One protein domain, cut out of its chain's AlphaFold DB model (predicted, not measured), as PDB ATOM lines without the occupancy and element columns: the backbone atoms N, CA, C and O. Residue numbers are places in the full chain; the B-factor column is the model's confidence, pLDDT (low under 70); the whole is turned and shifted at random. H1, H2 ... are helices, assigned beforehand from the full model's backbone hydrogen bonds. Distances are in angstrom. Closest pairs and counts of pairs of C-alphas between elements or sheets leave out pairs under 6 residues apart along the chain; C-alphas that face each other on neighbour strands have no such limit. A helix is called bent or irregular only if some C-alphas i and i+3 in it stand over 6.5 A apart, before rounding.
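Overview. This is residues 62 to 247 of the 248 residues of an uncharacterized protein of Onchocerca flexuosa (UniProt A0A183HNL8). This is a long rod of helices in which H1 and H4 run side by side at one end, H2 and H5 folding back to complete an up-and-down bundle of four, each running against the one before. H6a and H7b, arms of bent helices, pack on H5 in the middle, and H6b and H7a reach to the other end. The printed part has 186 residues with seven named helices, H1 to H7 in chain order, and no named strand: all helix. It is loose, radius of gyration of the C-alphas 21.3 A, spanning 78 by 35 by 29 A.

Arrangement. H1, residues 62 to 89, and H2, residues 93 to 104, form a hairpin; H1 touches H2 with residues 77 to 88 alone, closest C-alphas Thr 87 and Leu 96, 5.6 A. H3, residues 106 to 112, is only just irregular, C-alphas 109 and 112 being 6.6 A apart; it touches H1, closest C-alphas Ala 73 and Val 109, 6.7 A, with residues 66 to 73 of H1 alone. H4, residues 115 to 146, touches H1 at a shallow tilt of 4 degrees, the same way, closest C-alphas Lys 81 and Leu 128, 6.9 A. The hub, H5, residues 161 to 178, forms a hairpin with H4, whose residues 129 to 144 alone touch it, closest C-alphas Leu 140 and Val 167, 6.5 A. H5 touches H2, closest C-alphas Tyr 97 and Cys 173, 5.3 A. H6, residues 188 to 208, and H7, residues 219 to 245, were each assigned as one helix by hydrogen bonds but are bent: C-alphas 195 and 198 are 6.9 A apart, 232 and 235 7.4 A. H5 touches arm H6a, residues 188 to 195, with residues 171 to 178 alone, closest C-alphas Leu 171 and Leu 191, 6.4 A. It touches arm H7b, residues 235 to 245, with residues 164 to 172 alone, closest C-alphas Ala 168 and Ile 240, 5.3 A. Arms H6b, residues 198 to 208, and H7a, residues 219 to 232, are near each other. Each O i to N i+4 pair is within hydrogen-bond range in the helices and arms but H3, with 0 of 3 and 0 of 4 O i to N i+3 pairs.

Along the chain. H1 begins at C-alpha 62 (9.071, 77.360, 35.895) and is 41.0 A long; H4 is 46.6 A, H5 26.0 A, H7a 20.3 A. H7b ends at C-alpha 245 (-35.066, 55.860, 31.710).

Size, cuts and confidence. The C-alphas farthest apart, Ala 62 and Ser 217, are 79.1 A apart. The printed part has no cut; the link from H4 to H5 is long, 14 residues. Confidence is under 70 at residues 105 to 112, 179 to 188, 210 to 214 and 247.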
ATOM      1  N   ALA A  62       9.923  77.778  37.004       88.56
ATOM      2  CA  ALA A  62       9.071  77.360  35.895       88.56
ATOM      3  C   ALA A  62       9.039  75.828  35.757       88.56
ATOM      4  O   ALA A  62       7.961  75.246  35.641       88.56
ATOM      5  N   GLN A  63      10.198  75.173  35.870       89.69
ATOM      6  CA  GLN A  63      10.291  73.713  35.856       89.69
ATOM      7  C   GLN A  63       9.544  73.074  37.038       89.69
ATOM      8  O   GLN A  63       8.821  72.098  36.852       89.69
ATOM      9  N   GLN A  64       9.661  73.645  38.241       92.44
ATOM     10  CA  GLN A  64       8.938  73.160  39.423       92.44
ATOM     11  C   GLN A  64       7.421  73.322  39.292       92.44
ATOM     12  O   GLN A  64       6.674  72.443  39.715       92.44
ATOM     13  N   ILE A  65       6.951  74.430  38.711       88.94
ATOM     14  CA  ILE A  65       5.520  74.648  38.449       88.94
ATOM     15  C   ILE A  65       4.995  73.588  37.479       88.94
ATOM     16  O   ILE A  65       3.933  73.016  37.728       88.94
ATOM     17  N   LYS A  66       5.750  73.298  36.416       87.19
ATOM     18  CA  LYS A  66       5.409  72.261  35.438       87.19
ATOM     19  C   LYS A  66       5.290  70.884  36.094       87.19
ATOM     20  O   LYS A  66       4.238  70.254  36.014       87.19
ATOM     21  N   GLU A  67       6.313  70.471  36.839       90.06
ATOM     22  CA  GLU A  67       6.308  69.197  37.569       90.06
ATOM     23  C   GLU A  67       5.137  69.109  38.561       90.06
ATOM     24  O   GLU A  67       4.435  68.102  38.639       90.06
ATOM     25  N   LEU A  68       4.864  70.188  39.292       90.06
ATOM     26  CA  LEU A  68       3.766  70.250  40.250       90.06
ATOM     27  C   LEU A  68       2.390  70.155  39.572       90.06
ATOM     28  O   LEU A  68       1.474  69.547  40.133       90.06
ATOM     29  N   ASN A  69       2.230  70.712  38.373       87.81
ATOM     30  CA  ASN A  69       1.009  70.571  37.583       87.81
ATOM     31  C   ASN A  69       0.807  69.129  37.102       87.81
ATOM     32  O   ASN A  69      -0.281  68.579  37.293       87.81
ATOM     33  N   TYR A  70       1.861  68.491  36.590       88.44
ATOM     34  CA  TYR A  70       1.839  67.071  36.238       88.44
ATOM     35  C   TYR A  70       1.468  66.192  37.443       88.44
ATOM     36  O   TYR A  70       0.505  65.422  37.395       88.44
ATOM     37  N   LEU A  71       2.150  66.371  38.581       90.62
ATOM     38  CA  LEU A  71       1.881  65.611  39.804       90.62
ATOM     39  C   LEU A  71       0.446  65.802  40.305       90.62
ATOM     40  O   LEU A  71      -0.174  64.851  40.782       90.62
ATOM     41  N   ARG A  72      -0.123  67.007  40.173       88.69
ATOM     42  CA  ARG A  72      -1.533  67.263  40.502       88.69
ATOM     43  C   ARG A  72      -2.484  66.473  39.606       88.69
ATOM     44  O   ARG A  72      -3.465  65.935  40.125       88.69
ATOM     45  N   ALA A  73      -2.218  66.392  38.303       87.06
ATOM     46  CA  ALA A  73      -3.035  65.613  37.373       87.06
ATOM     47  C   ALA A  73      -2.979  64.111  37.708       87.06
ATOM     48  O   ALA A  73      -4.021  63.477  37.906       87.06
ATOM     49  N   VAL A  74      -1.772  63.568  37.907       89.06
ATOM     50  CA  VAL A  74      -1.557  62.171  38.325       89.06
ATOM     51  C   VAL A  74      -2.243  61.869  39.659       89.06
ATOM     52  O   VAL A  74      -2.926  60.849  39.811       89.06
ATOM     53  N   HIS A  75      -2.105  62.760  40.641       90.06
ATOM     54  CA  HIS A  75      -2.712  62.589  41.956       90.06
ATOM     55  C   HIS A  75      -4.242  62.552  41.880       90.06
ATOM     56  O   HIS A  75      -4.865  61.695  42.511       90.06
ATOM     57  N   LYS A  76      -4.860  63.414  41.062       87.31
ATOM     58  CA  LYS A  76      -6.314  63.400  40.836       87.31
ATOM     59  C   LYS A  76      -6.787  62.066  40.259       87.31
ATOM     60  O   LYS A  76      -7.745  61.498  40.784       87.31
ATOM     61  N   LEU A  77      -6.097  61.535  39.247       88.19
ATOM     62  CA  LEU A  77      -6.415  60.219  38.675       88.19
ATOM     63  C   LEU A  77      -6.244  59.092  39.701       88.19
ATOM     64  O   LEU A  77      -7.083  58.196  39.794       88.19
ATOM     65  N   THR A  78      -5.199  59.162  40.524       90.56
ATOM     66  CA  THR A  78      -4.929  58.173  41.578       90.56
ATOM     67  C   THR A  78      -6.025  58.183  42.648       90.56
ATOM     68  O   THR A  78      -6.527  57.127  43.047       90.56
ATOM     69  N   ILE A  79      -6.463  59.373  43.073       90.50
ATOM     70  CA  ILE A  79      -7.604  59.528  43.981       90.50
ATOM     71  C   ILE A  79      -8.866  58.958  43.336       90.50
ATOM     72  O   ILE A  79      -9.554  58.166  43.981       90.50
ATOM     73  N   ALA A  80      -9.165  59.310  42.083       89.94
ATOM     74  CA  ALA A  80     -10.341  58.799  41.382       89.94
ATOM     75  C   ALA A  80     -10.341  57.262  41.339       89.94
ATOM     76  O   ALA A  80     -11.320  56.643  41.754       89.94
ATOM     77  N   LYS A  81      -9.212  56.642  40.973       91.19
ATOM     78  CA  LYS A  81      -9.038  55.183  40.978       91.19
ATOM     79  C   LYS A  81      -9.343  54.562  42.342       91.19
ATOM     80  O   LYS A  81     -10.095  53.591  42.431       91.19
ATOM     81  N   SER A  82      -8.785  55.123  43.416       91.81
ATOM     82  CA  SER A  82      -9.025  54.616  44.775       91.81
ATOM     83  C   SER A  82     -10.487  54.755  45.217       91.81
ATOM     84  O   SER A  82     -11.033  53.819  45.804       91.81
ATOM     85  N   LYS A  83     -11.142  55.881  44.893       92.38
ATOM     86  CA  LYS A  83     -12.564  56.114  45.179       92.38
ATOM     87  C   LYS A  83     -13.447  55.115  44.442       92.38
ATOM     88  O   LYS A  83     -14.228  54.441  45.103       92.38
ATOM     89  N   ILE A  84     -13.249  54.958  43.131       91.50
ATOM     90  CA  ILE A  84     -13.986  54.013  42.278       91.50
ATOM     91  C   ILE A  84     -13.882  52.590  42.838       91.50
ATOM     92  O   ILE A  84     -14.894  51.924  43.057       91.50
ATOM     93  N   LYS A  85     -12.662  52.136  43.147       91.31
ATOM     94  CA  LYS A  85     -12.444  50.798  43.710       91.31
ATOM     95  C   LYS A  85     -13.142  50.625  45.060       91.31
ATOM     96  O   LYS A  85     -13.749  49.586  45.313       91.31
ATOM     97  N   LYS A  86     -13.084  51.640  45.927       92.19
ATOM     98  CA  LYS A  86     -13.756  51.614  47.232       92.19
ATOM     99  C   LYS A  86     -15.275  51.526  47.078       92.19
ATOM    100  O   LYS A  86     -15.875  50.694  47.750       92.19
ATOM    101  N   THR A  87     -15.879  52.342  46.211       93.19
ATOM    102  CA  THR A  87     -17.336  52.364  45.991       93.19
ATOM    103  C   THR A  87     -17.849  51.061  45.383       93.19
ATOM    104  O   THR A  87     -18.879  50.562  45.828       93.19
ATOM    105  N   ILE A  88     -17.096  50.454  44.456       90.12
ATOM    106  CA  ILE A  88     -17.415  49.122  43.911       90.12
ATOM    107  C   ILE A  88     -17.408  48.070  45.027       90.12
ATOM    108  O   ILE A  88     -18.372  47.323  45.173       90.12
ATOM    109  N   ASN A  89     -16.368  48.051  45.868       88.75
ATOM    110  CA  ASN A  89     -16.241  47.061  46.942       88.75
ATOM    111  C   ASN A  89     -17.385  47.124  47.965       88.75
ATOM    112  O   ASN A  89     -17.810  46.086  48.467       88.75
ATOM    113  N   ILE A  90     -17.881  48.322  48.284       91.81
ATOM    114  CA  ILE A  90     -19.019  48.496  49.203       91.81
ATOM    115  C   ILE A  90     -20.382  48.423  48.494       91.81
ATOM    116  O   ILE A  90     -21.405  48.602  49.147       91.81
ATOM    117  N   SER A  91     -20.409  48.152  47.181       87.88
ATOM    118  CA  SER A  91     -21.621  48.124  46.343       87.88
ATOM    119  C   SER A  91     -22.443  49.424  46.379       87.88
ATOM    120  O   SER A  91     -23.661  49.407  46.201       87.88
ATOM    121  N   ASP A  92     -21.778  50.564  46.595       90.62
ATOM    122  CA  ASP A  92     -22.392  51.892  46.515       90.62
ATOM    123  C   ASP A  92     -22.296  52.408  45.077       90.62
ATOM    124  O   ASP A  92     -21.401  53.171  44.699       90.62
ATOM    125  N   PHE A  93     -23.210  51.916  44.241       89.56
ATOM    126  CA  PHE A  93     -23.222  52.231  42.816       89.56
ATOM    127  C   PHE A  93     -23.695  53.662  42.521       89.56
ATOM    128  O   PHE A  93     -23.358  54.199  41.469       89.56
ATOM    129  N   SER A  94     -24.410  54.308  43.451       87.00
ATOM    130  CA  SER A  94     -24.807  55.714  43.304       87.00
ATOM    131  C   SER A  94     -23.585  56.622  43.420       87.00
ATOM    132  O   SER A  94     -23.313  57.406  42.516       87.00
ATOM    133  N   ALA A  95     -22.778  56.453  44.473       89.19
ATOM    134  CA  ALA A  95     -21.532  57.205  44.607       89.19
ATOM    135  C   ALA A  95     -20.537  56.873  43.481       89.19
ATOM    136  O   ALA A  95     -19.726  57.709  43.076       89.19
ATOM    137  N   LEU A  96     -20.569  55.642  42.962       89.81
ATOM    138  CA  LEU A  96     -19.762  55.241  41.812       89.81
ATOM    139  C   LEU A  96     -20.121  56.028  40.546       89.81
ATOM    140  O   LEU A  96     -19.212  56.477  39.849       89.81
ATOM    141  N   TYR A  97     -21.413  56.231  40.282       86.75
ATOM    142  CA  TYR A  97     -21.890  57.037  39.159       86.75
ATOM    143  C   TYR A  97     -21.319  58.462  39.210       86.75
ATOM    144  O   TYR A  97     -20.725  58.927  38.234       86.75
ATOM    145  N   ASP A  98     -21.386  59.110  40.375       85.88
ATOM    146  CA  ASP A  98     -20.855  60.464  40.576       85.88
ATOM    147  C   ASP A  98     -19.335  60.529  40.364       85.88
ATOM    148  O   ASP A  98     -18.814  61.454  39.735       85.88
ATOM    149  N   ASN A  99     -18.602  59.516  40.844       86.94
ATOM    150  CA  ASN A  99     -17.152  59.434  40.660       86.94
ATOM    151  C   ASN A  99     -16.765  59.250  39.181       86.94
ATOM    152  O   ASN A  99     -15.778  59.837  38.731       86.94
ATOM    153  N   ILE A 100     -17.537  58.468  38.421       85.94
ATOM    154  CA  ILE A 100     -17.329  58.262  36.981       85.94
ATOM    155  C   ILE A 100     -17.628  59.547  36.197       85.94
ATOM    156  O   ILE A 100     -16.854  59.921  35.314       85.94
ATOM    157  N   GLN A 101     -18.699  60.267  36.542       81.06
ATOM    158  CA  GLN A 101     -19.015  61.564  35.933       81.06
ATOM    159  C   GLN A 101     -17.894  62.585  36.162       81.06
ATOM    160  O   GLN A 101     -17.427  63.227  35.218       81.06
ATOM    161  N   CYS A 102     -17.380  62.671  37.395       78.50
ATOM    162  CA  CYS A 102     -16.237  63.525  37.721       78.50
ATOM    163  C   CYS A 102     -14.996  63.187  36.880       78.50
ATOM    164  O   CYS A 102     -14.252  64.086  36.497       78.50
ATOM    165  N   LEU A 103     -14.762  61.906  36.572       78.19
ATOM    166  CA  LEU A 103     -13.622  61.475  35.760       78.19
ATOM    167  C   LEU A 103     -13.689  62.024  34.325       78.19
ATOM    168  O   LEU A 103     -12.644  62.367  33.773       78.19
ATOM    169  N   LYS A 104     -14.894  62.186  33.757       70.19
ATOM    170  CA  LYS A 104     -15.100  62.745  32.407       70.19
ATOM    171  C   LYS A 104     -14.985  64.268  32.331       70.19
ATOM    172  O   LYS A 104     -14.578  64.786  31.297       70.19
ATOM    173  N   GLN A 105     -15.313  64.986  33.405       64.06
ATOM    174  CA  GLN A 105     -15.354  66.456  33.416       64.06
ATOM    175  C   GLN A 105     -13.990  67.137  33.660       64.06
ATOM    176  O   GLN A 105     -13.910  68.361  33.665       64.06
ATOM    177  N   ASN A 106     -12.899  66.388  33.860       57.75
ATOM    178  CA  ASN A 106     -11.593  66.933  34.275       57.75
ATOM    179  C   ASN A 106     -10.765  67.624  33.164       57.75
ATOM    180  O   ASN A 106      -9.539  67.660  33.251       57.75
ATOM    181  N   THR A 107     -11.397  68.216  32.152       55.66
ATOM    182  CA  THR A 107     -10.720  68.887  31.025       55.66
ATOM    183  C   THR A 107      -9.947  70.157  31.407       55.66
ATOM    184  O   THR A 107      -9.059  70.565  30.667       55.66
ATOM    185  N   ASP A 108     -10.225  70.777  32.559       55.62
ATOM    186  CA  ASP A 108      -9.613  72.066  32.938       55.62
ATOM    187  C   ASP A 108      -8.141  71.956  33.386       55.62
ATOM    188  O   ASP A 108      -7.359  72.898  33.244       55.62
ATOM    189  N   VAL A 109      -7.735  70.795  33.917       56.91
ATOM    190  CA  VAL A 109      -6.378  70.571  34.462       56.91
ATOM    191  C   VAL A 109      -5.344  70.374  33.353       56.91
ATOM    192  O   VAL A 109      -4.170  70.679  33.548       56.91
ATOM    193  N   ASP A 110      -5.792  69.927  32.181       59.38
ATOM    194  CA  ASP A 110      -4.930  69.575  31.050       59.38
ATOM    195  C   ASP A 110      -4.374  70.827  30.336       59.38
ATOM    196  O   ASP A 110      -3.412  70.742  29.582       59.38
ATOM    197  N   SER A 111      -4.931  72.014  30.610       61.72
ATOM    198  CA  SER A 111      -4.567  73.276  29.944       61.72
ATOM    199  C   SER A 111      -3.164  73.812  30.277       61.72
ATOM    200  O   SER A 111      -2.691  74.729  29.603       61.72
ATOM    201  N   GLN A 112      -2.509  73.275  31.311       69.50
ATOM    202  CA  GLN A 112      -1.190  73.720  31.793       69.50
ATOM    203  C   GLN A 112      -0.090  72.660  31.644       69.50
ATOM    204  O   GLN A 112       1.009  72.849  32.169       69.50
ATOM    205  N   LEU A 113      -0.407  71.550  30.985       77.88
ATOM    206  CA  LEU A 113       0.514  70.460  30.695       77.88
ATOM    207  C   LEU A 113       1.110  70.643  29.298       77.88
ATOM    208  O   LEU A 113       0.495  71.263  28.426       77.88
ATOM    209  N   ASP A 114       2.312  70.117  29.083       81.31
ATOM    210  CA  ASP A 114       2.847  69.999  27.729       81.31
ATOM    211  C   ASP A 114       2.193  68.844  26.948       81.31
ATOM    212  O   ASP A 114       1.456  68.030  27.500       81.31
ATOM    213  N   GLU A 115       2.448  68.778  25.641       79.88
ATOM    214  CA  GLU A 115       1.833  67.785  24.752       79.88
ATOM    215  C   GLU A 115       2.128  66.334  25.177       79.88
ATOM    216  O   GLU A 115       1.220  65.503  25.181       79.88
ATOM    217  N   ASN A 116       3.350  66.038  25.636       84.88
ATOM    218  CA  ASN A 116       3.732  64.693  26.079       84.88
ATOM    219  C   ASN A 116       3.061  64.328  27.413       84.88
ATOM    220  O   ASN A 116       2.617  63.195  27.610       84.88
ATOM    221  N   GLU A 117       2.986  65.284  28.340       84.88
ATOM    222  CA  GLU A 117       2.310  65.132  29.628       84.88
ATOM    223  C   GLU A 117       0.806  64.907  29.431       84.88
ATOM    224  O   GLU A 117       0.225  64.039  30.084       84.88
ATOM    225  N   ILE A 118       0.177  65.628  28.496       83.50
ATOM    226  CA  ILE A 118      -1.230  65.425  28.122       83.50
ATOM    227  C   ILE A 118      -1.436  64.009  27.581       83.50
ATOM    228  O   ILE A 118      -2.359  63.322  28.022       83.50
ATOM    229  N   GLU A 119      -0.581  63.546  26.666       84.75
ATOM    230  CA  GLU A 119      -0.672  62.191  26.112       84.75
ATOM    231  C   GLU A 119      -0.513  61.107  27.186       84.75
ATOM    232  O   GLU A 119      -1.237  60.107  27.186       84.75
ATOM    233  N   GLU A 120       0.411  61.290  28.130       87.69
ATOM    234  CA  GLU A 120       0.594  60.363  29.241       87.69
ATOM    235  C   GLU A 120      -0.613  60.341  30.185       87.69
ATOM    236  O   GLU A 120      -1.112  59.260  30.519       87.69
ATOM    237  N   ILE A 121      -1.123  61.508  30.580       86.50
ATOM    238  CA  ILE A 121      -2.313  61.616  31.429       86.50
ATOM    239  C   ILE A 121      -3.535  61.017  30.729       86.50
ATOM    240  O   ILE A 121      -4.310  60.295  31.362       86.50
ATOM    241  N   ASP A 122      -3.691  61.237  29.423       84.56
ATOM    242  CA  ASP A 122      -4.771  60.644  28.639       84.56
ATOM    243  C   ASP A 122      -4.640  59.117  28.547       84.56
ATOM    244  O   ASP A 122      -5.620  58.393  28.734       84.56
ATOM    245  N   ARG A 123      -3.419  58.597  28.372       87.12
ATOM    246  CA  ARG A 123      -3.142  57.154  28.431       87.12
ATOM    247  C   ARG A 123      -3.518  56.568  29.793       87.12
ATOM    248  O   ARG A 123      -4.177  55.529  29.850       87.12
ATOM    249  N   MET A 124      -3.152  57.234  30.890       88.44
ATOM    250  CA  MET A 124      -3.530  56.814  32.245       88.44
ATOM    251  C   MET A 124      -5.048  56.848  32.456       88.44
ATOM    252  O   MET A 124      -5.611  55.933  33.061       88.44
ATOM    253  N   ARG A 125      -5.722  57.881  31.945       86.38
ATOM    254  CA  ARG A 125      -7.179  58.032  32.009       86.38
ATOM    255  C   ARG A 125      -7.885  56.913  31.245       86.38
ATOM    256  O   ARG A 125      -8.770  56.276  31.807       86.38
ATOM    257  N   LYS A 126      -7.456  56.624  30.013       84.94
ATOM    258  CA  LYS A 126      -7.961  55.505  29.199       84.94
ATOM    259  C   LYS A 126      -7.781  54.167  29.907       84.94
ATOM    260  O   LYS A 126      -8.729  53.395  29.997       84.94
ATOM    261  N   GLN A 127      -6.601  53.925  30.474       88.81
ATOM    262  CA  GLN A 127      -6.337  52.707  31.239       88.81
ATOM    263  C   GLN A 127      -7.277  52.578  32.446       88.81
ATOM    264  O   GLN A 127      -7.826  51.506  32.693       88.81
ATOM    265  N   LEU A 128      -7.515  53.672  33.177       88.69
ATOM    266  CA  LEU A 128      -8.446  53.686  34.304       88.69
ATOM    267  C   LEU A 128      -9.895  53.417  33.870       88.69
ATOM    268  O   LEU A 128     -10.616  52.716  34.581       88.69
ATOM    269  N   VAL A 129     -10.323  53.933  32.717       86.50
ATOM    270  CA  VAL A 129     -11.648  53.638  32.147       86.50
ATOM    271  C   VAL A 129     -11.783  52.144  31.857       86.50
ATOM    272  O   VAL A 129     -12.706  51.524  32.378       86.50
ATOM    273  N   ILE A 130     -10.819  51.548  31.146       86.38
ATOM    274  CA  ILE A 130     -10.823  50.113  30.806       86.38
ATOM    275  C   ILE A 130     -10.856  49.241  32.071       86.38
ATOM    276  O   ILE A 130     -11.652  48.308  32.172       86.38
ATOM    277  N   GLU A 131     -10.015  49.547  33.063       89.50
ATOM    278  CA  GLU A 131     -10.012  48.828  34.344       89.50
ATOM    279  C   GLU A 131     -11.358  48.948  35.067       89.50
ATOM    280  O   GLU A 131     -11.846  47.980  35.650       89.50
ATOM    281  N   THR A 132     -11.970  50.134  35.029       89.44
ATOM    282  CA  THR A 132     -13.274  50.367  35.655       89.44
ATOM    283  C   THR A 132     -14.353  49.553  34.953       89.44
ATOM    284  O   THR A 132     -15.087  48.841  35.628       89.44
ATOM    285  N   GLU A 133     -14.414  49.579  33.621       87.19
ATOM    286  CA  GLU A 133     -15.366  48.788  32.832       87.19
ATOM    287  C   GLU A 133     -15.292  47.299  33.172       87.19
ATOM    288  O   GLU A 133     -16.315  46.683  33.462       87.19
ATOM    289  N   GLN A 134     -14.083  46.732  33.242       88.69
ATOM    290  CA  GLN A 134     -13.893  45.326  33.610       88.69
ATOM    291  C   GLN A 134     -14.460  45.003  35.001       88.69
ATOM    292  O   GLN A 134     -15.119  43.973  35.183       88.69
ATOM    293  N   LEU A 135     -14.246  45.887  35.982       90.88
ATOM    294  CA  LEU A 135     -14.785  45.722  37.335       90.88
ATOM    295  C   LEU A 135     -16.315  45.850  37.372       90.88
ATOM    296  O   LEU A 135     -16.973  45.095  38.097       90.88
ATOM    297  N   LEU A 136     -16.889  46.772  36.593       90.75
ATOM    298  CA  LEU A 136     -18.342  46.934  36.489       90.75
ATOM    299  C   LEU A 136     -18.986  45.719  35.827       90.75
ATOM    300  O   LEU A 136     -19.945  45.184  36.374       90.75
ATOM    301  N   SER A 137     -18.443  45.236  34.706       88.88
ATOM    302  CA  SER A 137     -18.948  44.040  34.024       88.88
ATOM    303  C   SER A 137     -18.877  42.804  34.925       88.88
ATOM    304  O   SER A 137     -19.799  41.988  34.922       88.88
ATOM    305  N   GLY A 138     -17.819  42.660  35.733       90.75
ATOM    306  CA  GLY A 138     -17.732  41.607  36.752       90.75
ATOM    307  C   GLY A 138     -18.835  41.728  37.808       90.75
ATOM    308  O   GLY A 138     -19.589  40.782  38.032       90.75
ATOM    309  N   SER A 139     -18.994  42.924  38.380       92.75
ATOM    310  CA  SER A 139     -20.022  43.210  39.392       92.75
ATOM    311  C   SER A 139     -21.442  43.002  38.853       92.75
ATOM    312  O   SER A 139     -22.308  42.489  39.561       92.75
ATOM    313  N   LEU A 140     -21.679  43.349  37.586       93.62
ATOM    314  CA  LEU A 140     -22.965  43.181  36.913       93.62
ATOM    315  C   LEU A 140     -23.307  41.703  36.780       93.62
ATOM    316  O   LEU A 140     -24.399  41.293  37.162       93.62
ATOM    317  N   LYS A 141     -22.358  40.892  36.302       91.94
ATOM    318  CA  LYS A 141     -22.531  39.439  36.199       91.94
ATOM    319  C   LYS A 141     -22.863  38.818  37.554       91.94
ATOM    320  O   LYS A 141     -23.726  37.947  37.621       91.94
ATOM    321  N   ASP A 142     -22.223  39.271  38.628       92.88
ATOM    322  CA  ASP A 142     -22.490  38.758  39.971       92.88
ATOM    323  C   ASP A 142     -23.872  39.168  40.497       92.88
ATOM    324  O   ASP A 142     -24.558  38.350  41.110       92.88
ATOM    325  N   LEU A 143     -24.325  40.399  40.234       93.25
ATOM    326  CA  LEU A 143     -25.684  40.832  40.578       93.25
ATOM    327  C   LEU A 143     -26.750  40.085  39.772       93.25
ATOM    328  O   LEU A 143     -27.735  39.630  40.350       93.25
ATOM    329  N   LEU A 144     -26.536  39.905  38.466       93.25
ATOM    330  CA  LEU A 144     -27.439  39.150  37.594       93.25
ATOM    331  C   LEU A 144     -27.562  37.687  38.046       93.25
ATOM    332  O   LEU A 144     -28.663  37.149  38.113       93.25
ATOM    333  N   LYS A 145     -26.459  37.059  38.472       92.44
ATOM    334  CA  LYS A 145     -26.501  35.713  39.067       92.44
ATOM    335  C   LYS A 145     -27.317  35.655  40.362       92.44
ATOM    336  O   LYS A 145     -28.002  34.665  40.587       92.44
ATOM    337  N   LYS A 146     -27.269  36.693  41.210       92.38
ATOM    338  CA  LYS A 146     -28.040  36.741  42.474       92.38
ATOM    339  C   LYS A 146     -29.550  36.812  42.257       92.38
ATOM    340  O   LYS A 146     -30.289  36.376  43.129       92.38
ATOM    341  N   ILE A 147     -29.992  37.355  41.125       91.00
ATOM    342  CA  ILE A 147     -31.400  37.343  40.703       91.00
ATOM    343  C   ILE A 147     -31.718  36.149  39.786       91.00
ATOM    344  O   ILE A 147     -32.769  36.134  39.158       91.00
ATOM    345  N   TYR A 148     -30.810  35.170  39.689       90.06
ATOM    346  CA  TYR A 148     -30.937  33.969  38.855       90.06
ATOM    347  C   TYR A 148     -31.122  34.246  37.354       90.06
ATOM    348  O   TYR A 148     -31.671  33.424  36.627       90.06
ATOM    349  N   TYR A 149     -30.643  35.392  36.868       92.81
ATOM    350  CA  TYR A 149     -30.740  35.756  35.461       92.81
ATOM    351  C   TYR A 149     -29.710  34.991  34.603       92.81
ATOM    352  O   TYR A 149     -28.539  34.913  34.998       92.81
ATOM    353  N   PRO A 150     -30.079  34.490  33.405       93.44
ATOM    354  CA  PRO A 150     -31.393  34.578  32.758       93.44
ATOM    355  C   PRO A 150     -32.415  33.585  33.326       93.44
ATOM    356  O   PRO A 150     -32.113  32.410  33.528       93.44
ATOM    357  N   LEU A 151     -33.647  34.052  33.508       92.19
ATOM    358  CA  LEU A 151     -34.728  33.341  34.187       92.19
ATOM    359  C   LEU A 151     -35.278  32.179  33.350       92.19
ATOM    360  O   LEU A 151     -35.398  32.284  32.126       92.19
ATOM    361  N   GLU A 152     -35.611  31.061  33.999       87.88
ATOM    362  CA  GLU A 152     -36.379  29.961  33.385       87.88
ATOM    363  C   GLU A 152     -37.887  30.175  33.530       87.88
ATOM    364  O   GLU A 152     -38.644  29.879  32.610       87.88
ATOM    365  N   GLU A 153     -38.293  30.746  34.662       88.69
ATOM    366  CA  GLU A 153     -39.669  31.074  35.018       88.69
ATOM    367  C   GLU A 153     -39.714  32.510  35.553       88.69
ATOM    368  O   GLU A 153     -38.715  33.023  36.064       88.69
ATOM    369  N   ALA A 154     -40.865  33.171  35.426       85.75
ATOM    370  CA  ALA A 154     -41.030  34.532  35.925       85.75
ATOM    371  C   ALA A 154     -40.844  34.582  37.453       85.75
ATOM    372  O   ALA A 154     -41.355  33.733  38.184       85.75
ATOM    373  N   ILE A 155     -40.130  35.600  37.934       88.62
ATOM    374  CA  ILE A 155     -39.877  35.820  39.364       88.62
ATOM    375  C   ILE A 155     -40.732  36.964  39.907       88.62
ATOM    376  O   ILE A 155     -41.116  37.874  39.173       88.62
ATOM    377  N   ASP A 156     -40.957  36.974  41.221       89.06
ATOM    378  CA  ASP A 156     -41.535  38.138  41.889       89.06
ATOM    379  C   ASP A 156     -40.516  39.290  41.943       89.06
ATOM    380  O   ASP A 156     -39.533  39.260  42.693       89.06
ATOM    381  N   LEU A 157     -40.772  40.333  41.156       89.44
ATOM    382  CA  LEU A 157     -39.925  41.521  41.065       89.44
ATOM    383  C   LEU A 157     -39.847  42.303  42.384       89.44
ATOM    384  O   LEU A 157     -38.831  42.951  42.641       89.44
ATOM    385  N   GLN A 158     -40.873  42.232  43.242       89.44
ATOM    386  CA  GLN A 158     -40.885  42.960  44.517       89.44
ATOM    387  C   GLN A 158     -39.822  42.419  45.475       89.44
ATOM    388  O   GLN A 158     -39.106  43.189  46.119       89.44
ATOM    389  N   THR A 159     -39.637  41.097  45.505       90.50
ATOM    390  CA  THR A 159     -38.606  40.459  46.342       90.50
ATOM    391  C   THR A 159     -37.180  40.847  45.937       90.50
ATOM    392  O   THR A 159     -36.291  40.897  46.790       90.50
ATOM    393  N   HIS A 160     -36.962  41.207  44.668       91.31
ATOM    394  CA  HIS A 160     -35.648  41.551  44.118       91.31
ATOM    395  C   HIS A 160     -35.462  43.050  43.841       91.31
ATOM    396  O   HIS A 160     -34.427  43.440  43.301       91.31
ATOM    397  N   GLN A 161     -36.401  43.914  44.245       91.94
ATOM    398  CA  GLN A 161     -36.417  45.339  43.888       91.94
ATOM    399  C   GLN A 161     -35.081  46.058  44.153       91.94
ATOM    400  O   GLN A 161     -34.602  46.813  43.307       91.94
ATOM    401  N   LYS A 162     -34.436  45.787  45.297       91.19
ATOM    402  CA  LYS A 162     -33.127  46.375  45.644       91.19
ATOM    403  C   LYS A 162     -32.009  45.942  44.692       91.19
ATOM    404  O   LYS A 162     -31.156  46.751  44.345       91.19
ATOM    405  N   LEU A 163     -31.997  44.674  44.279       91.88
ATOM    406  CA  LEU A 163     -31.007  44.162  43.330       91.88
ATOM    407  C   LEU A 163     -31.257  44.726  41.931       91.88
ATOM    408  O   LEU A 163     -30.305  45.122  41.267       91.88
ATOM    409  N   ILE A 164     -32.522  44.846  41.523       92.56
ATOM    410  CA  ILE A 164     -32.913  45.485  40.258       92.56
ATOM    411  C   ILE A 164     -32.426  46.942  40.227       92.56
ATOM    412  O   ILE A 164     -31.821  47.358  39.242       92.56
ATOM    413  N   GLN A 165     -32.590  47.684  41.329       92.06
ATOM    414  CA  GLN A 165     -32.046  49.042  41.484       92.06
ATOM    415  C   GLN A 165     -30.528  49.094  41.344       92.06
ATOM    416  O   GLN A 165     -29.999  49.926  40.609       92.06
ATOM    417  N   GLN A 166     -29.813  48.185  42.003       92.31
ATOM    418  CA  GLN A 166     -28.359  48.114  41.883       92.31
ATOM    419  C   GLN A 166     -27.910  47.801  40.450       92.31
ATOM    420  O   GLN A 166     -26.992  48.449  39.951       92.31
ATOM    421  N   VAL A 167     -28.578  46.862  39.772       93.38
ATOM    422  CA  VAL A 167     -28.314  46.517  38.366       93.38
ATOM    423  C   VAL A 167     -28.567  47.717  37.452       93.38
ATOM    424  O   VAL A 167     -27.719  48.027  36.618       93.38
ATOM    425  N   ALA A 168     -29.680  48.432  37.636       91.50
ATOM    426  CA  ALA A 168     -30.010  49.614  36.844       91.50
ATOM    427  C   ALA A 168     -28.957  50.724  36.999       91.50
ATOM    428  O   ALA A 168     -28.476  51.259  36.001       91.50
ATOM    429  N   ILE A 169     -28.540  51.039  38.231       90.12
ATOM    430  CA  ILE A 169     -27.496  52.049  38.479       90.12
ATOM    431  C   ILE A 169     -26.157  51.606  37.878       90.12
ATOM    432  O   ILE A 169     -25.455  52.403  37.259       90.12
ATOM    433  N   LEU A 170     -25.803  50.327  38.005       91.38
ATOM    434  CA  LEU A 170     -24.557  49.804  37.453       91.38
ATOM    435  C   LEU A 170     -24.529  49.871  35.918       91.38
ATOM    436  O   LEU A 170     -23.517  50.249  35.328       91.38
ATOM    437  N   LEU A 171     -25.657  49.578  35.275       89.81
ATOM    438  CA  LEU A 171     -25.844  49.749  33.838       89.81
ATOM    439  C   LEU A 171     -25.754  51.225  33.416       89.81
ATOM    440  O   LEU A 171     -25.094  51.529  32.420       89.81
ATOM    441  N   LYS A 172     -26.309  52.160  34.207       87.12
ATOM    442  CA  LYS A 172     -26.085  53.605  34.004       87.12
ATOM    443  C   LYS A 172     -24.588  53.931  34.040       87.12
ATOM    444  O   LYS A 172     -24.101  54.595  33.128       87.12
ATOM    445  N   CYS A 173     -23.835  53.426  35.019       87.94
ATOM    446  CA  CYS A 173     -22.382  53.632  35.098       87.94
ATOM    447  C   CYS A 173     -21.643  53.138  33.844       87.94
ATOM    448  O   CYS A 173     -20.807  53.866  33.310       87.94
ATOM    449  N   ILE A 174     -21.977  51.940  33.351       86.56
ATOM    450  CA  ILE A 174     -21.386  51.373  32.126       86.56
ATOM    451  C   ILE A 174     -21.676  52.275  30.920       86.56
ATOM    452  O   ILE A 174     -20.757  52.640  30.193       86.56
ATOM    453  N   SER A 175     -22.927  52.709  30.749       81.44
ATOM    454  CA  SER A 175     -23.301  53.596  29.635       81.44
ATOM    455  C   SER A 175     -22.602  54.955  29.690       81.44
ATOM    456  O   SER A 175     -22.252  55.527  28.659       81.44
ATOM    457  N   VAL A 176     -22.359  55.476  30.899       80.31
ATOM    458  CA  VAL A 176     -21.629  56.728  31.055       80.31
ATOM    459  C   VAL A 176     -20.189  56.546  30.631       80.31
ATOM    460  O   VAL A 176     -19.692  57.467  30.003       80.31
ATOM    461  N   LEU A 177     -19.525  55.426  30.929       78.94
ATOM    462  CA  LEU A 177     -18.132  55.192  30.525       78.94
ATOM    463  C   LEU A 177     -17.980  55.105  29.003       78.94
ATOM    464  O   LEU A 177     -17.117  55.799  28.459       78.94
ATOM    465  N   ASP A 178     -18.899  54.410  28.333       71.75
ATOM    466  CA  ASP A 178     -18.852  54.123  26.890       71.75
ATOM    467  C   ASP A 178     -19.032  55.366  25.993       71.75
ATOM    468  O   ASP A 178     -18.549  55.407  24.865       71.75
ATOM    469  N   ASN A 179     -19.653  56.447  26.497       62.09
ATOM    470  CA  ASN A 179     -19.803  57.710  25.755       62.09
ATOM    471  C   ASN A 179     -18.442  58.416  25.546       62.09
ATOM    472  O   ASN A 179     -18.118  59.393  26.229       62.09
ATOM    473  N   GLY A 180     -17.617  57.927  24.619       53.09
ATOM    474  CA  GLY A 180     -16.281  58.431  24.274       53.09
ATOM    475  C   GLY A 180     -16.247  59.835  23.655       53.09
ATOM    476  O   GLY A 180     -15.209  60.269  23.165       53.09
ATOM    477  N   SER A 181     -17.361  60.566  23.669       42.81
ATOM    478  CA  SER A 181     -17.458  61.942  23.202       42.81
ATOM    479  C   SER A 181     -18.499  62.695  24.025       42.81
ATOM    480  O   SER A 181     -19.606  62.210  24.246       42.81
ATOM    481  N   VAL A 182     -18.154  63.914  24.442       43.00
ATOM    482  CA  VAL A 182     -18.976  64.850  25.236       43.00
ATOM    483  C   VAL A 182     -20.304  65.227  24.537       43.00
ATOM    484  O   VAL A 182     -21.114  65.960  25.096       43.00
ATOM    485  N   THR A 183     -20.582  64.716  23.332       40.69
ATOM    486  CA  THR A 183     -21.757  65.082  22.529       40.69
ATOM    487  C   THR A 183     -22.672  63.933  22.089       40.69
ATOM    488  O   THR A 183     -23.634  64.212  21.375       40.69
ATOM    489  N   SER A 184     -22.446  62.667  22.453       40.62
ATOM    490  CA  SER A 184     -23.286  61.571  21.936       40.62
ATOM    491  C   SER A 184     -24.370  61.118  22.914       40.62
ATOM    492  O   SER A 184     -24.103  60.673  24.027       40.62
ATOM    493  N   GLN A 185     -25.606  61.232  22.434       50.25
ATOM    494  CA  GLN A 185     -26.792  60.456  22.789       50.25
ATOM    495  C   GLN A 185     -26.427  59.099  23.418       50.25
ATOM    496  O   GLN A 185     -25.674  58.348  22.808       50.25
ATOM    497  N   PHE A 186     -26.961  58.819  24.617       54.31
ATOM    498  CA  PHE A 186     -26.863  57.539  25.339       54.31
ATOM    499  C   PHE A 186     -26.755  56.360  24.362       54.31
ATOM    500  O   PHE A 186     -27.728  56.099  23.643       54.31
ATOM    501  N   ASP A 187     -25.618  55.653  24.324       60.66
ATOM    502  CA  ASP A 187     -25.532  54.436  23.519       60.66
ATOM    503  C   ASP A 187     -26.355  53.329  24.190       60.66
ATOM    504  O   ASP A 187     -25.911  52.569  25.053       60.66
ATOM    505  N   ARG A 188     -27.632  53.279  23.807       69.56
ATOM    506  CA  ARG A 188     -28.598  52.287  24.286       69.56
ATOM    507  C   ARG A 188     -28.227  50.876  23.832       69.56
ATOM    508  O   ARG A 188     -28.727  49.921  24.421       69.56
ATOM    509  N   SER A 189     -27.376  50.731  22.812       76.19
ATOM    510  CA  SER A 189     -26.983  49.418  22.304       76.19
ATOM    511  C   SER A 189     -26.142  48.661  23.328       76.19
ATOM    512  O   SER A 189     -26.405  47.484  23.569       76.19
ATOM    513  N   LYS A 190     -25.230  49.342  24.032       80.12
ATOM    514  CA  LYS A 190     -24.378  48.719  25.050       80.12
ATOM    515  C   LYS A 190     -25.175  48.150  26.219       80.12
ATOM    516  O   LYS A 190     -24.913  47.032  26.654       80.12
ATOM    517  N   LEU A 191     -26.189  48.884  26.681       85.38
ATOM    518  CA  LEU A 191     -27.104  48.427  27.734       85.38
ATOM    519  C   LEU A 191     -27.800  47.117  27.351       85.38
ATOM    520  O   LEU A 191     -27.872  46.187  28.152       85.38
ATOM    521  N   LEU A 192     -28.292  47.048  26.111       85.75
ATOM    522  CA  LEU A 192     -28.953  45.857  25.591       85.75
ATOM    523  C   LEU A 192     -27.969  44.699  25.420       85.75
ATOM    524  O   LEU A 192     -28.315  43.576  25.768       85.75
ATOM    525  N   ILE A 193     -26.747  44.960  24.950       87.94
ATOM    526  CA  ILE A 193     -25.701  43.936  24.817       87.94
ATOM    527  C   ILE A 193     -25.406  43.289  26.175       87.94
ATOM    528  O   ILE A 193     -25.421  42.065  26.278       87.94
ATOM    529  N   GLU A 194     -25.198  44.082  27.228       88.75
ATOM    530  CA  GLU A 194     -24.899  43.549  28.567       88.75
ATOM    531  C   GLU A 194     -26.079  42.755  29.160       88.75
ATOM    532  O   GLU A 194     -25.869  41.733  29.817       88.75
ATOM    533  N   LEU A 195     -27.325  43.178  28.904       90.62
ATOM    534  CA  LEU A 195     -28.524  42.460  29.351       90.62
ATOM    535  C   LEU A 195     -28.792  41.182  28.544       90.62
ATOM    536  O   LEU A 195     -29.262  40.196  29.105       90.62
ATOM    537  N   ILE A 196     -28.508  41.168  27.242       90.69
ATOM    538  CA  ILE A 196     -28.797  40.027  26.362       90.69
ATOM    539  C   ILE A 196     -27.681  38.978  26.415       90.69
ATOM    540  O   ILE A 196     -27.971  37.795  26.257       90.69
ATOM    541  N   ALA A 197     -26.432  39.358  26.707       91.25
ATOM    542  CA  ALA A 197     -25.292  38.436  26.712       91.25
ATOM    543  C   ALA A 197     -25.515  37.139  27.534       91.25
ATOM    544  O   ALA A 197     -25.162  36.061  27.049       91.25
ATOM    545  N   PRO A 198     -26.139  37.157  28.732       91.88
ATOM    546  CA  PRO A 198     -26.452  35.922  29.456       91.88
ATOM    547  C   PRO A 198     -27.502  35.044  28.754       91.88
ATOM    548  O   PRO A 198     -27.398  33.817  28.795       91.88
ATOM    549  N   VAL A 199     -28.488  35.652  28.085       91.31
ATOM    550  CA  VAL A 199     -29.512  34.945  27.293       91.31
ATOM    551  C   VAL A 199     -28.879  34.314  26.057       91.31
ATOM    552  O   VAL A 199     -29.145  33.152  25.762       91.31
ATOM    553  N   GLU A 200     -27.991  35.039  25.376       91.12
ATOM    554  CA  GLU A 200     -27.212  34.516  24.252       91.12
ATOM    555  C   GLU A 200     -26.361  33.314  24.679       91.12
ATOM    556  O   GLU A 200     -26.378  32.278  24.018       91.12
ATOM    557  N   MET A 201     -25.670  33.403  25.820       90.19
ATOM    558  CA  MET A 201     -24.871  32.292  26.341       90.19
ATOM    559  C   MET A 201     -25.732  31.052  26.622       90.19
ATOM    560  O   MET A 201     -25.334  29.935  26.288       90.19
ATOM    561  N   ARG A 202     -26.931  31.238  27.190       88.25
ATOM    562  CA  ARG A 202     -27.893  30.148  27.405       88.25
ATOM    563  C   ARG A 202     -28.383  29.553  26.088       88.25
ATOM    564  O   ARG A 202     -28.439  28.333  25.961       88.25
ATOM    565  N   PHE A 203     -28.698  30.398  25.112       87.75
ATOM    566  CA  PHE A 203     -29.103  29.977  23.776       87.75
ATOM    567  C   PHE A 203     -28.017  29.124  23.106       87.75
ATOM    568  O   PHE A 203     -28.300  28.018  22.647       87.75
ATOM    569  N   GLN A 204     -26.765  29.590  23.124       88.25
ATOM    570  CA  GLN A 204     -25.617  28.854  22.590       88.25
ATOM    571  C   GLN A 204     -25.456  27.494  23.278       88.25
ATOM    572  O   GLN A 204     -25.332  26.465  22.615       88.25
ATOM    573  N   TYR A 205     -25.536  27.473  24.611       85.19
ATOM    574  CA  TYR A 205     -25.430  26.239  25.381       85.19
ATOM    575  C   TYR A 205     -26.543  25.236  25.045       85.19
ATOM    576  O   TYR A 205     -26.268  24.059  24.825       85.19
ATOM    577  N   HIS A 206     -27.795  25.688  24.971       82.12
ATOM    578  CA  HIS A 206     -28.941  24.805  24.759       82.12
ATOM    579  C   HIS A 206     -29.017  24.256  23.328       82.12
ATOM    580  O   HIS A 206     -29.420  23.117  23.132       82.12
ATOM    581  N   PHE A 207     -28.648  25.046  22.315       81.00
ATOM    582  CA  PHE A 207     -28.868  24.659  20.916       81.00
ATOM    583  C   PHE A 207     -27.623  24.164  20.177       81.00
ATOM    584  O   PHE A 207     -27.777  23.464  19.175       81.00
ATOM    585  N   PHE A 208     -26.415  24.500  20.637       81.00
ATOM    586  CA  PHE A 208     -25.175  24.221  19.901       81.00
ATOM    587  C   PHE A 208     -24.200  23.289  20.629       81.00
ATOM    588  O   PHE A 208     -23.130  23.002  20.095       81.00
ATOM    589  N   THR A 209     -24.541  22.789  21.820       78.44
ATOM    590  CA  THR A 209     -23.719  21.774  22.500       78.44
ATOM    591  C   THR A 209     -24.011  20.361  21.988       78.44
ATOM    592  O   THR A 209     -25.043  20.092  21.375       78.44
ATOM    593  N   GLU A 210     -23.078  19.430  22.224       67.06
ATOM    594  CA  GLU A 210     -23.175  18.042  21.740       67.06
ATOM    595  C   GLU A 210     -24.363  17.266  22.341       67.06
ATOM    596  O   GLU A 210     -24.840  16.296  21.746       67.06
ATOM    597  N   GLN A 211     -24.894  17.714  23.486       65.31
ATOM    598  CA  GLN A 211     -26.169  17.234  24.012       65.31
ATOM    599  C   GLN A 211     -27.321  17.886  23.244       65.31
ATOM    600  O   GLN A 211     -27.801  18.959  23.595       65.31
ATOM    601  N   LYS A 212     -27.793  17.212  22.191       58.53
ATOM    602  CA  LYS A 212     -28.970  17.644  21.428       58.53
ATOM    603  C   LYS A 212     -30.229  17.606  22.305       58.53
ATOM    604  O   LYS A 212     -30.885  16.572  22.396       58.53
ATOM    605  N   THR A 213     -30.604  18.734  22.903       60.00
ATOM    606  CA  THR A 213     -31.958  18.951  23.449       60.00
ATOM    607  C   THR A 213     -32.954  19.386  22.367       60.00
ATOM    608  O   THR A 213     -34.144  19.518  22.645       60.00
ATOM    609  N   ASN A 214     -32.486  19.582  21.126       62.31
ATOM    610  CA  ASN A 214     -33.283  20.029  19.987       62.31
ATOM    611  C   ASN A 214     -33.449  18.923  18.927       62.31
ATOM    612  O   ASN A 214     -32.483  18.249  18.559       62.31
ATOM    613  N   ASP A 215     -34.668  18.776  18.409       70.69
ATOM    614  CA  ASP A 215     -35.016  17.902  17.287       70.69
ATOM    615  C   ASP A 215     -35.171  18.774  16.025       70.69
ATOM    616  O   ASP A 215     -36.151  19.514  15.920       70.69
ATOM    617  N   PRO A 216     -34.240  18.713  15.047       71.00
ATOM    618  CA  PRO A 216     -34.316  19.515  13.822       71.00
ATOM    619  C   PRO A 216     -35.589  19.273  13.002       71.00
ATOM    620  O   PRO A 216     -35.952  20.105  12.175       71.00
ATOM    621  N   SER A 217     -36.274  18.145  13.215       79.12
ATOM    622  CA  SER A 217     -37.558  17.845  12.580       79.12
ATOM    623  C   SER A 217     -38.743  18.561  13.242       79.12
ATOM    624  O   SER A 217     -39.851  18.506  12.711       79.12
ATOM    625  N   LYS A 218     -38.535  19.244  14.377       79.19
ATOM    626  CA  LYS A 218     -39.562  19.967  15.141       79.19
ATOM    627  C   LYS A 218     -39.108  21.398  15.453       79.19
ATOM    628  O   LYS A 218     -38.857  21.722  16.616       79.19
ATOM    629  N   PRO A 219     -39.053  22.287  14.443       79.94
ATOM    630  CA  PRO A 219     -38.672  23.690  14.644       79.94
ATOM    631  C   PRO A 219     -39.565  24.413  15.667       79.94
ATOM    632  O   PRO A 219     -39.125  25.354  16.322       79.94
ATOM    633  N   GLU A 220     -40.788  23.933  15.888       82.00
ATOM    634  CA  GLU A 220     -41.709  24.493  16.882       82.00
ATOM    635  C   GLU A 220     -41.173  24.411  18.314       82.00
ATOM    636  O   GLU A 220     -41.475  25.270  19.143       82.00
ATOM    637  N   TRP A 221     -40.346  23.408  18.626       80.19
ATOM    638  CA  TRP A 221     -39.729  23.280  19.948       80.19
ATOM    639  C   TRP A 221     -38.704  24.383  20.183       80.19
ATOM    640  O   TRP A 221     -38.683  24.979  21.257       80.19
ATOM    641  N   PHE A 222     -37.926  24.718  19.156       81.94
ATOM    642  CA  PHE A 222     -37.008  25.849  19.185       81.94
ATOM    643  C   PHE A 222     -37.751  27.164  19.456       81.94
ATOM    644  O   PHE A 222     -37.399  27.888  20.389       81.94
ATOM    645  N   PHE A 223     -38.828  27.443  18.711       85.81
ATOM    646  CA  PHE A 223     -39.621  28.660  18.915       85.81
ATOM    647  C   PHE A 223     -40.296  28.697  20.286       85.81
ATOM    648  O   PHE A 223     -40.294  29.740  20.937       85.81
ATOM    649  N   THR A 224     -40.809  27.560  20.761       88.62
ATOM    650  CA  THR A 224     -41.424  27.451  22.089       88.62
ATOM    651  C   THR A 224     -40.417  27.768  23.196       88.62
ATOM    652  O   THR A 224     -40.731  28.533  24.101       88.62
ATOM    653  N   GLN A 225     -39.187  27.246  23.113       87.31
ATOM    654  CA  GLN A 225     -38.151  27.528  24.115       87.31
ATOM    655  C   GLN A 225     -37.744  29.005  24.132       87.31
ATOM    656  O   GLN A 225     -37.644  29.601  25.203       87.31
ATOM    657  N   ILE A 226     -37.573  29.622  22.959       89.12
ATOM    658  CA  ILE A 226     -37.266  31.056  22.873       89.12
ATOM    659  C   ILE A 226     -38.405  31.894  23.449       89.12
ATOM    660  O   ILE A 226     -38.147  32.806  24.231       89.12
ATOM    661  N   LEU A 227     -39.657  31.585  23.093       91.50
ATOM    662  CA  LEU A 227     -40.822  32.292  23.622       91.50
ATOM    663  C   LEU A 227     -40.891  32.176  25.145       91.50
ATOM    664  O   LEU A 227     -41.069  33.193  25.807       91.50
ATOM    665  N   ASN A 228     -40.652  30.987  25.705       91.62
ATOM    666  CA  ASN A 228     -40.614  30.788  27.153       91.62
ATOM    667  C   ASN A 228     -39.542  31.659  27.823       91.62
ATOM    668  O   ASN A 228     -39.828  32.325  28.817       91.62
ATOM    669  N   TRP A 229     -38.325  31.717  27.268       93.25
ATOM    670  CA  TRP A 229     -37.272  32.581  27.810       93.25
ATOM    671  C   TRP A 229     -37.619  34.063  27.689       93.25
ATOM    672  O   TRP A 229     -37.387  34.812  28.634       93.25
ATOM    673  N   ILE A 230     -38.200  34.500  26.569       92.69
ATOM    674  CA  ILE A 230     -38.652  35.887  26.415       92.69
ATOM    675  C   ILE A 230     -39.704  36.204  27.481       92.69
ATOM    676  O   ILE A 230     -39.535  37.164  28.229       92.69
ATOM    677  N   THR A 231     -40.744  35.378  27.606       94.12
ATOM    678  CA  THR A 231     -41.827  35.576  28.576       94.12
ATOM    679  C   THR A 231     -41.318  35.585  30.017       94.12
ATOM    680  O   THR A 231     -41.747  36.429  30.794       94.12
ATOM    681  N   ALA A 232     -40.367  34.719  30.374       93.88
ATOM    682  CA  ALA A 232     -39.807  34.677  31.725       93.88
ATOM    683  C   ALA A 232     -38.958  35.912  32.077       93.88
ATOM    684  O   ALA A 232     -38.855  36.264  33.249       93.88
ATOM    685  N   ASN A 233     -38.333  36.568  31.091       93.75
ATOM    686  CA  ASN A 233     -37.343  37.627  31.327       93.75
ATOM    687  C   ASN A 233     -37.849  39.045  31.016       93.75
ATOM    688  O   ASN A 233     -37.272  40.011  31.519       93.75
ATOM    689  N   ILE A 234     -38.898  39.195  30.199       93.00
ATOM    690  CA  ILE A 234     -39.329  40.499  29.672       93.00
ATOM    691  C   ILE A 234     -39.712  41.489  30.778       93.00
ATOM    692  O   ILE A 234     -39.322  42.652  30.711       93.00
ATOM    693  N   ASP A 235     -40.392  41.030  31.829       93.69
ATOM    694  CA  ASP A 235     -40.831  41.897  32.928       93.69
ATOM    695  C   ASP A 235     -39.652  42.398  33.769       93.69
ATOM    696  O   ASP A 235     -39.604  43.570  34.141       93.69
ATOM    697  N   LEU A 236     -38.651  41.544  34.006       93.44
ATOM    698  CA  LEU A 236     -37.416  41.934  34.685       93.44
ATOM    699  C   LEU A 236     -36.625  42.951  33.854       93.44
ATOM    700  O   LEU A 236     -36.184  43.968  34.387       93.44
ATOM    701  N   ILE A 237     -36.458  42.694  32.552       92.81
ATOM    702  CA  ILE A 237     -35.767  43.617  31.642       92.81
ATOM    703  C   ILE A 237     -36.491  44.966  31.630       92.81
ATOM    704  O   ILE A 237     -35.848  46.001  31.798       92.81
ATOM    705  N   ASN A 238     -37.820  44.967  31.513       91.94
ATOM    706  CA  ASN A 238     -38.623  46.185  31.567       91.94
ATOM    707  C   ASN A 238     -38.440  46.931  32.893       91.94
ATOM    708  O   ASN A 238     -38.204  48.135  32.870       91.94
ATOM    709  N   ALA A 239     -38.466  46.234  34.032       92.69
ATOM    710  CA  ALA A 239     -38.266  46.849  35.343       92.69
ATOM    711  C   ALA A 239     -36.873  47.487  35.496       92.69
ATOM    712  O   ALA A 239     -36.745  48.553  36.101       92.69
ATOM    713  N   ILE A 240     -35.828  46.869  34.934       92.56
ATOM    714  CA  ILE A 240     -34.475  47.446  34.899       92.56
ATOM    715  C   ILE A 240     -34.455  48.691  34.004       92.56
ATOM    716  O   ILE A 240     -33.981  49.744  34.426       92.56
ATOM    717  N   LEU A 241     -34.975  48.590  32.777       89.62
ATOM    718  CA  LEU A 241     -34.956  49.690  31.809       89.62
ATOM    719  C   LEU A 241     -35.798  50.884  32.271       89.62
ATOM    720  O   LEU A 241     -35.379  52.023  32.077       89.62
ATOM    721  N   GLN A 242     -36.936  50.649  32.926       89.38
ATOM    722  CA  GLN A 242     -37.740  51.702  33.547       89.38
ATOM    723  C   GLN A 242     -36.907  52.499  34.544       89.38
ATOM    724  O   GLN A 242     -36.827  53.712  34.439       89.38
ATOM    725  N   GLN A 243     -36.160  51.844  35.430       88.00
ATOM    726  CA  GLN A 243     -35.296  52.558  36.377       88.00
ATOM    727  C   GLN A 243     -34.120  53.286  35.715       88.00
ATOM    728  O   GLN A 243     -33.549  54.212  36.294       88.00
ATOM    729  N   ILE A 244     -33.739  52.875  34.502       85.94
ATOM    730  CA  ILE A 244     -32.720  53.570  33.717       85.94
ATOM    731  C   ILE A 244     -33.279  54.846  33.080       85.94
ATOM    732  O   ILE A 244     -32.589  55.864  33.084       85.94
ATOM    733  N   PHE A 245     -34.500  54.796  32.545       82.50
ATOM    734  CA  PHE A 245     -35.066  55.860  31.710       82.50
ATOM    735  C   PHE A 245     -36.152  56.715  32.379       82.50
ATOM    736  O   PHE A 245     -36.486  57.766  31.839       82.50
ATOM    737  N   GLU A 246     -36.695  56.311  33.527       71.00
ATOM    738  CA  GLU A 246     -37.721  57.057  34.275       71.00
ATOM    739  C   GLU A 246     -37.140  58.074  35.276       71.00
ATOM    740  O   GLU A 246     -37.853  58.537  36.167       71.00
ATOM    741  N   ASP A 247     -35.876  58.483  35.117       50.19
ATOM    742  CA  ASP A 247     -35.358  59.653  35.832       50.19
ATOM    743  C   ASP A 247     -36.119  60.910  35.360       50.19
ATOM    744  O   ASP A 247     -35.925  61.403  34.243       50.19
TER     745      ASP A 247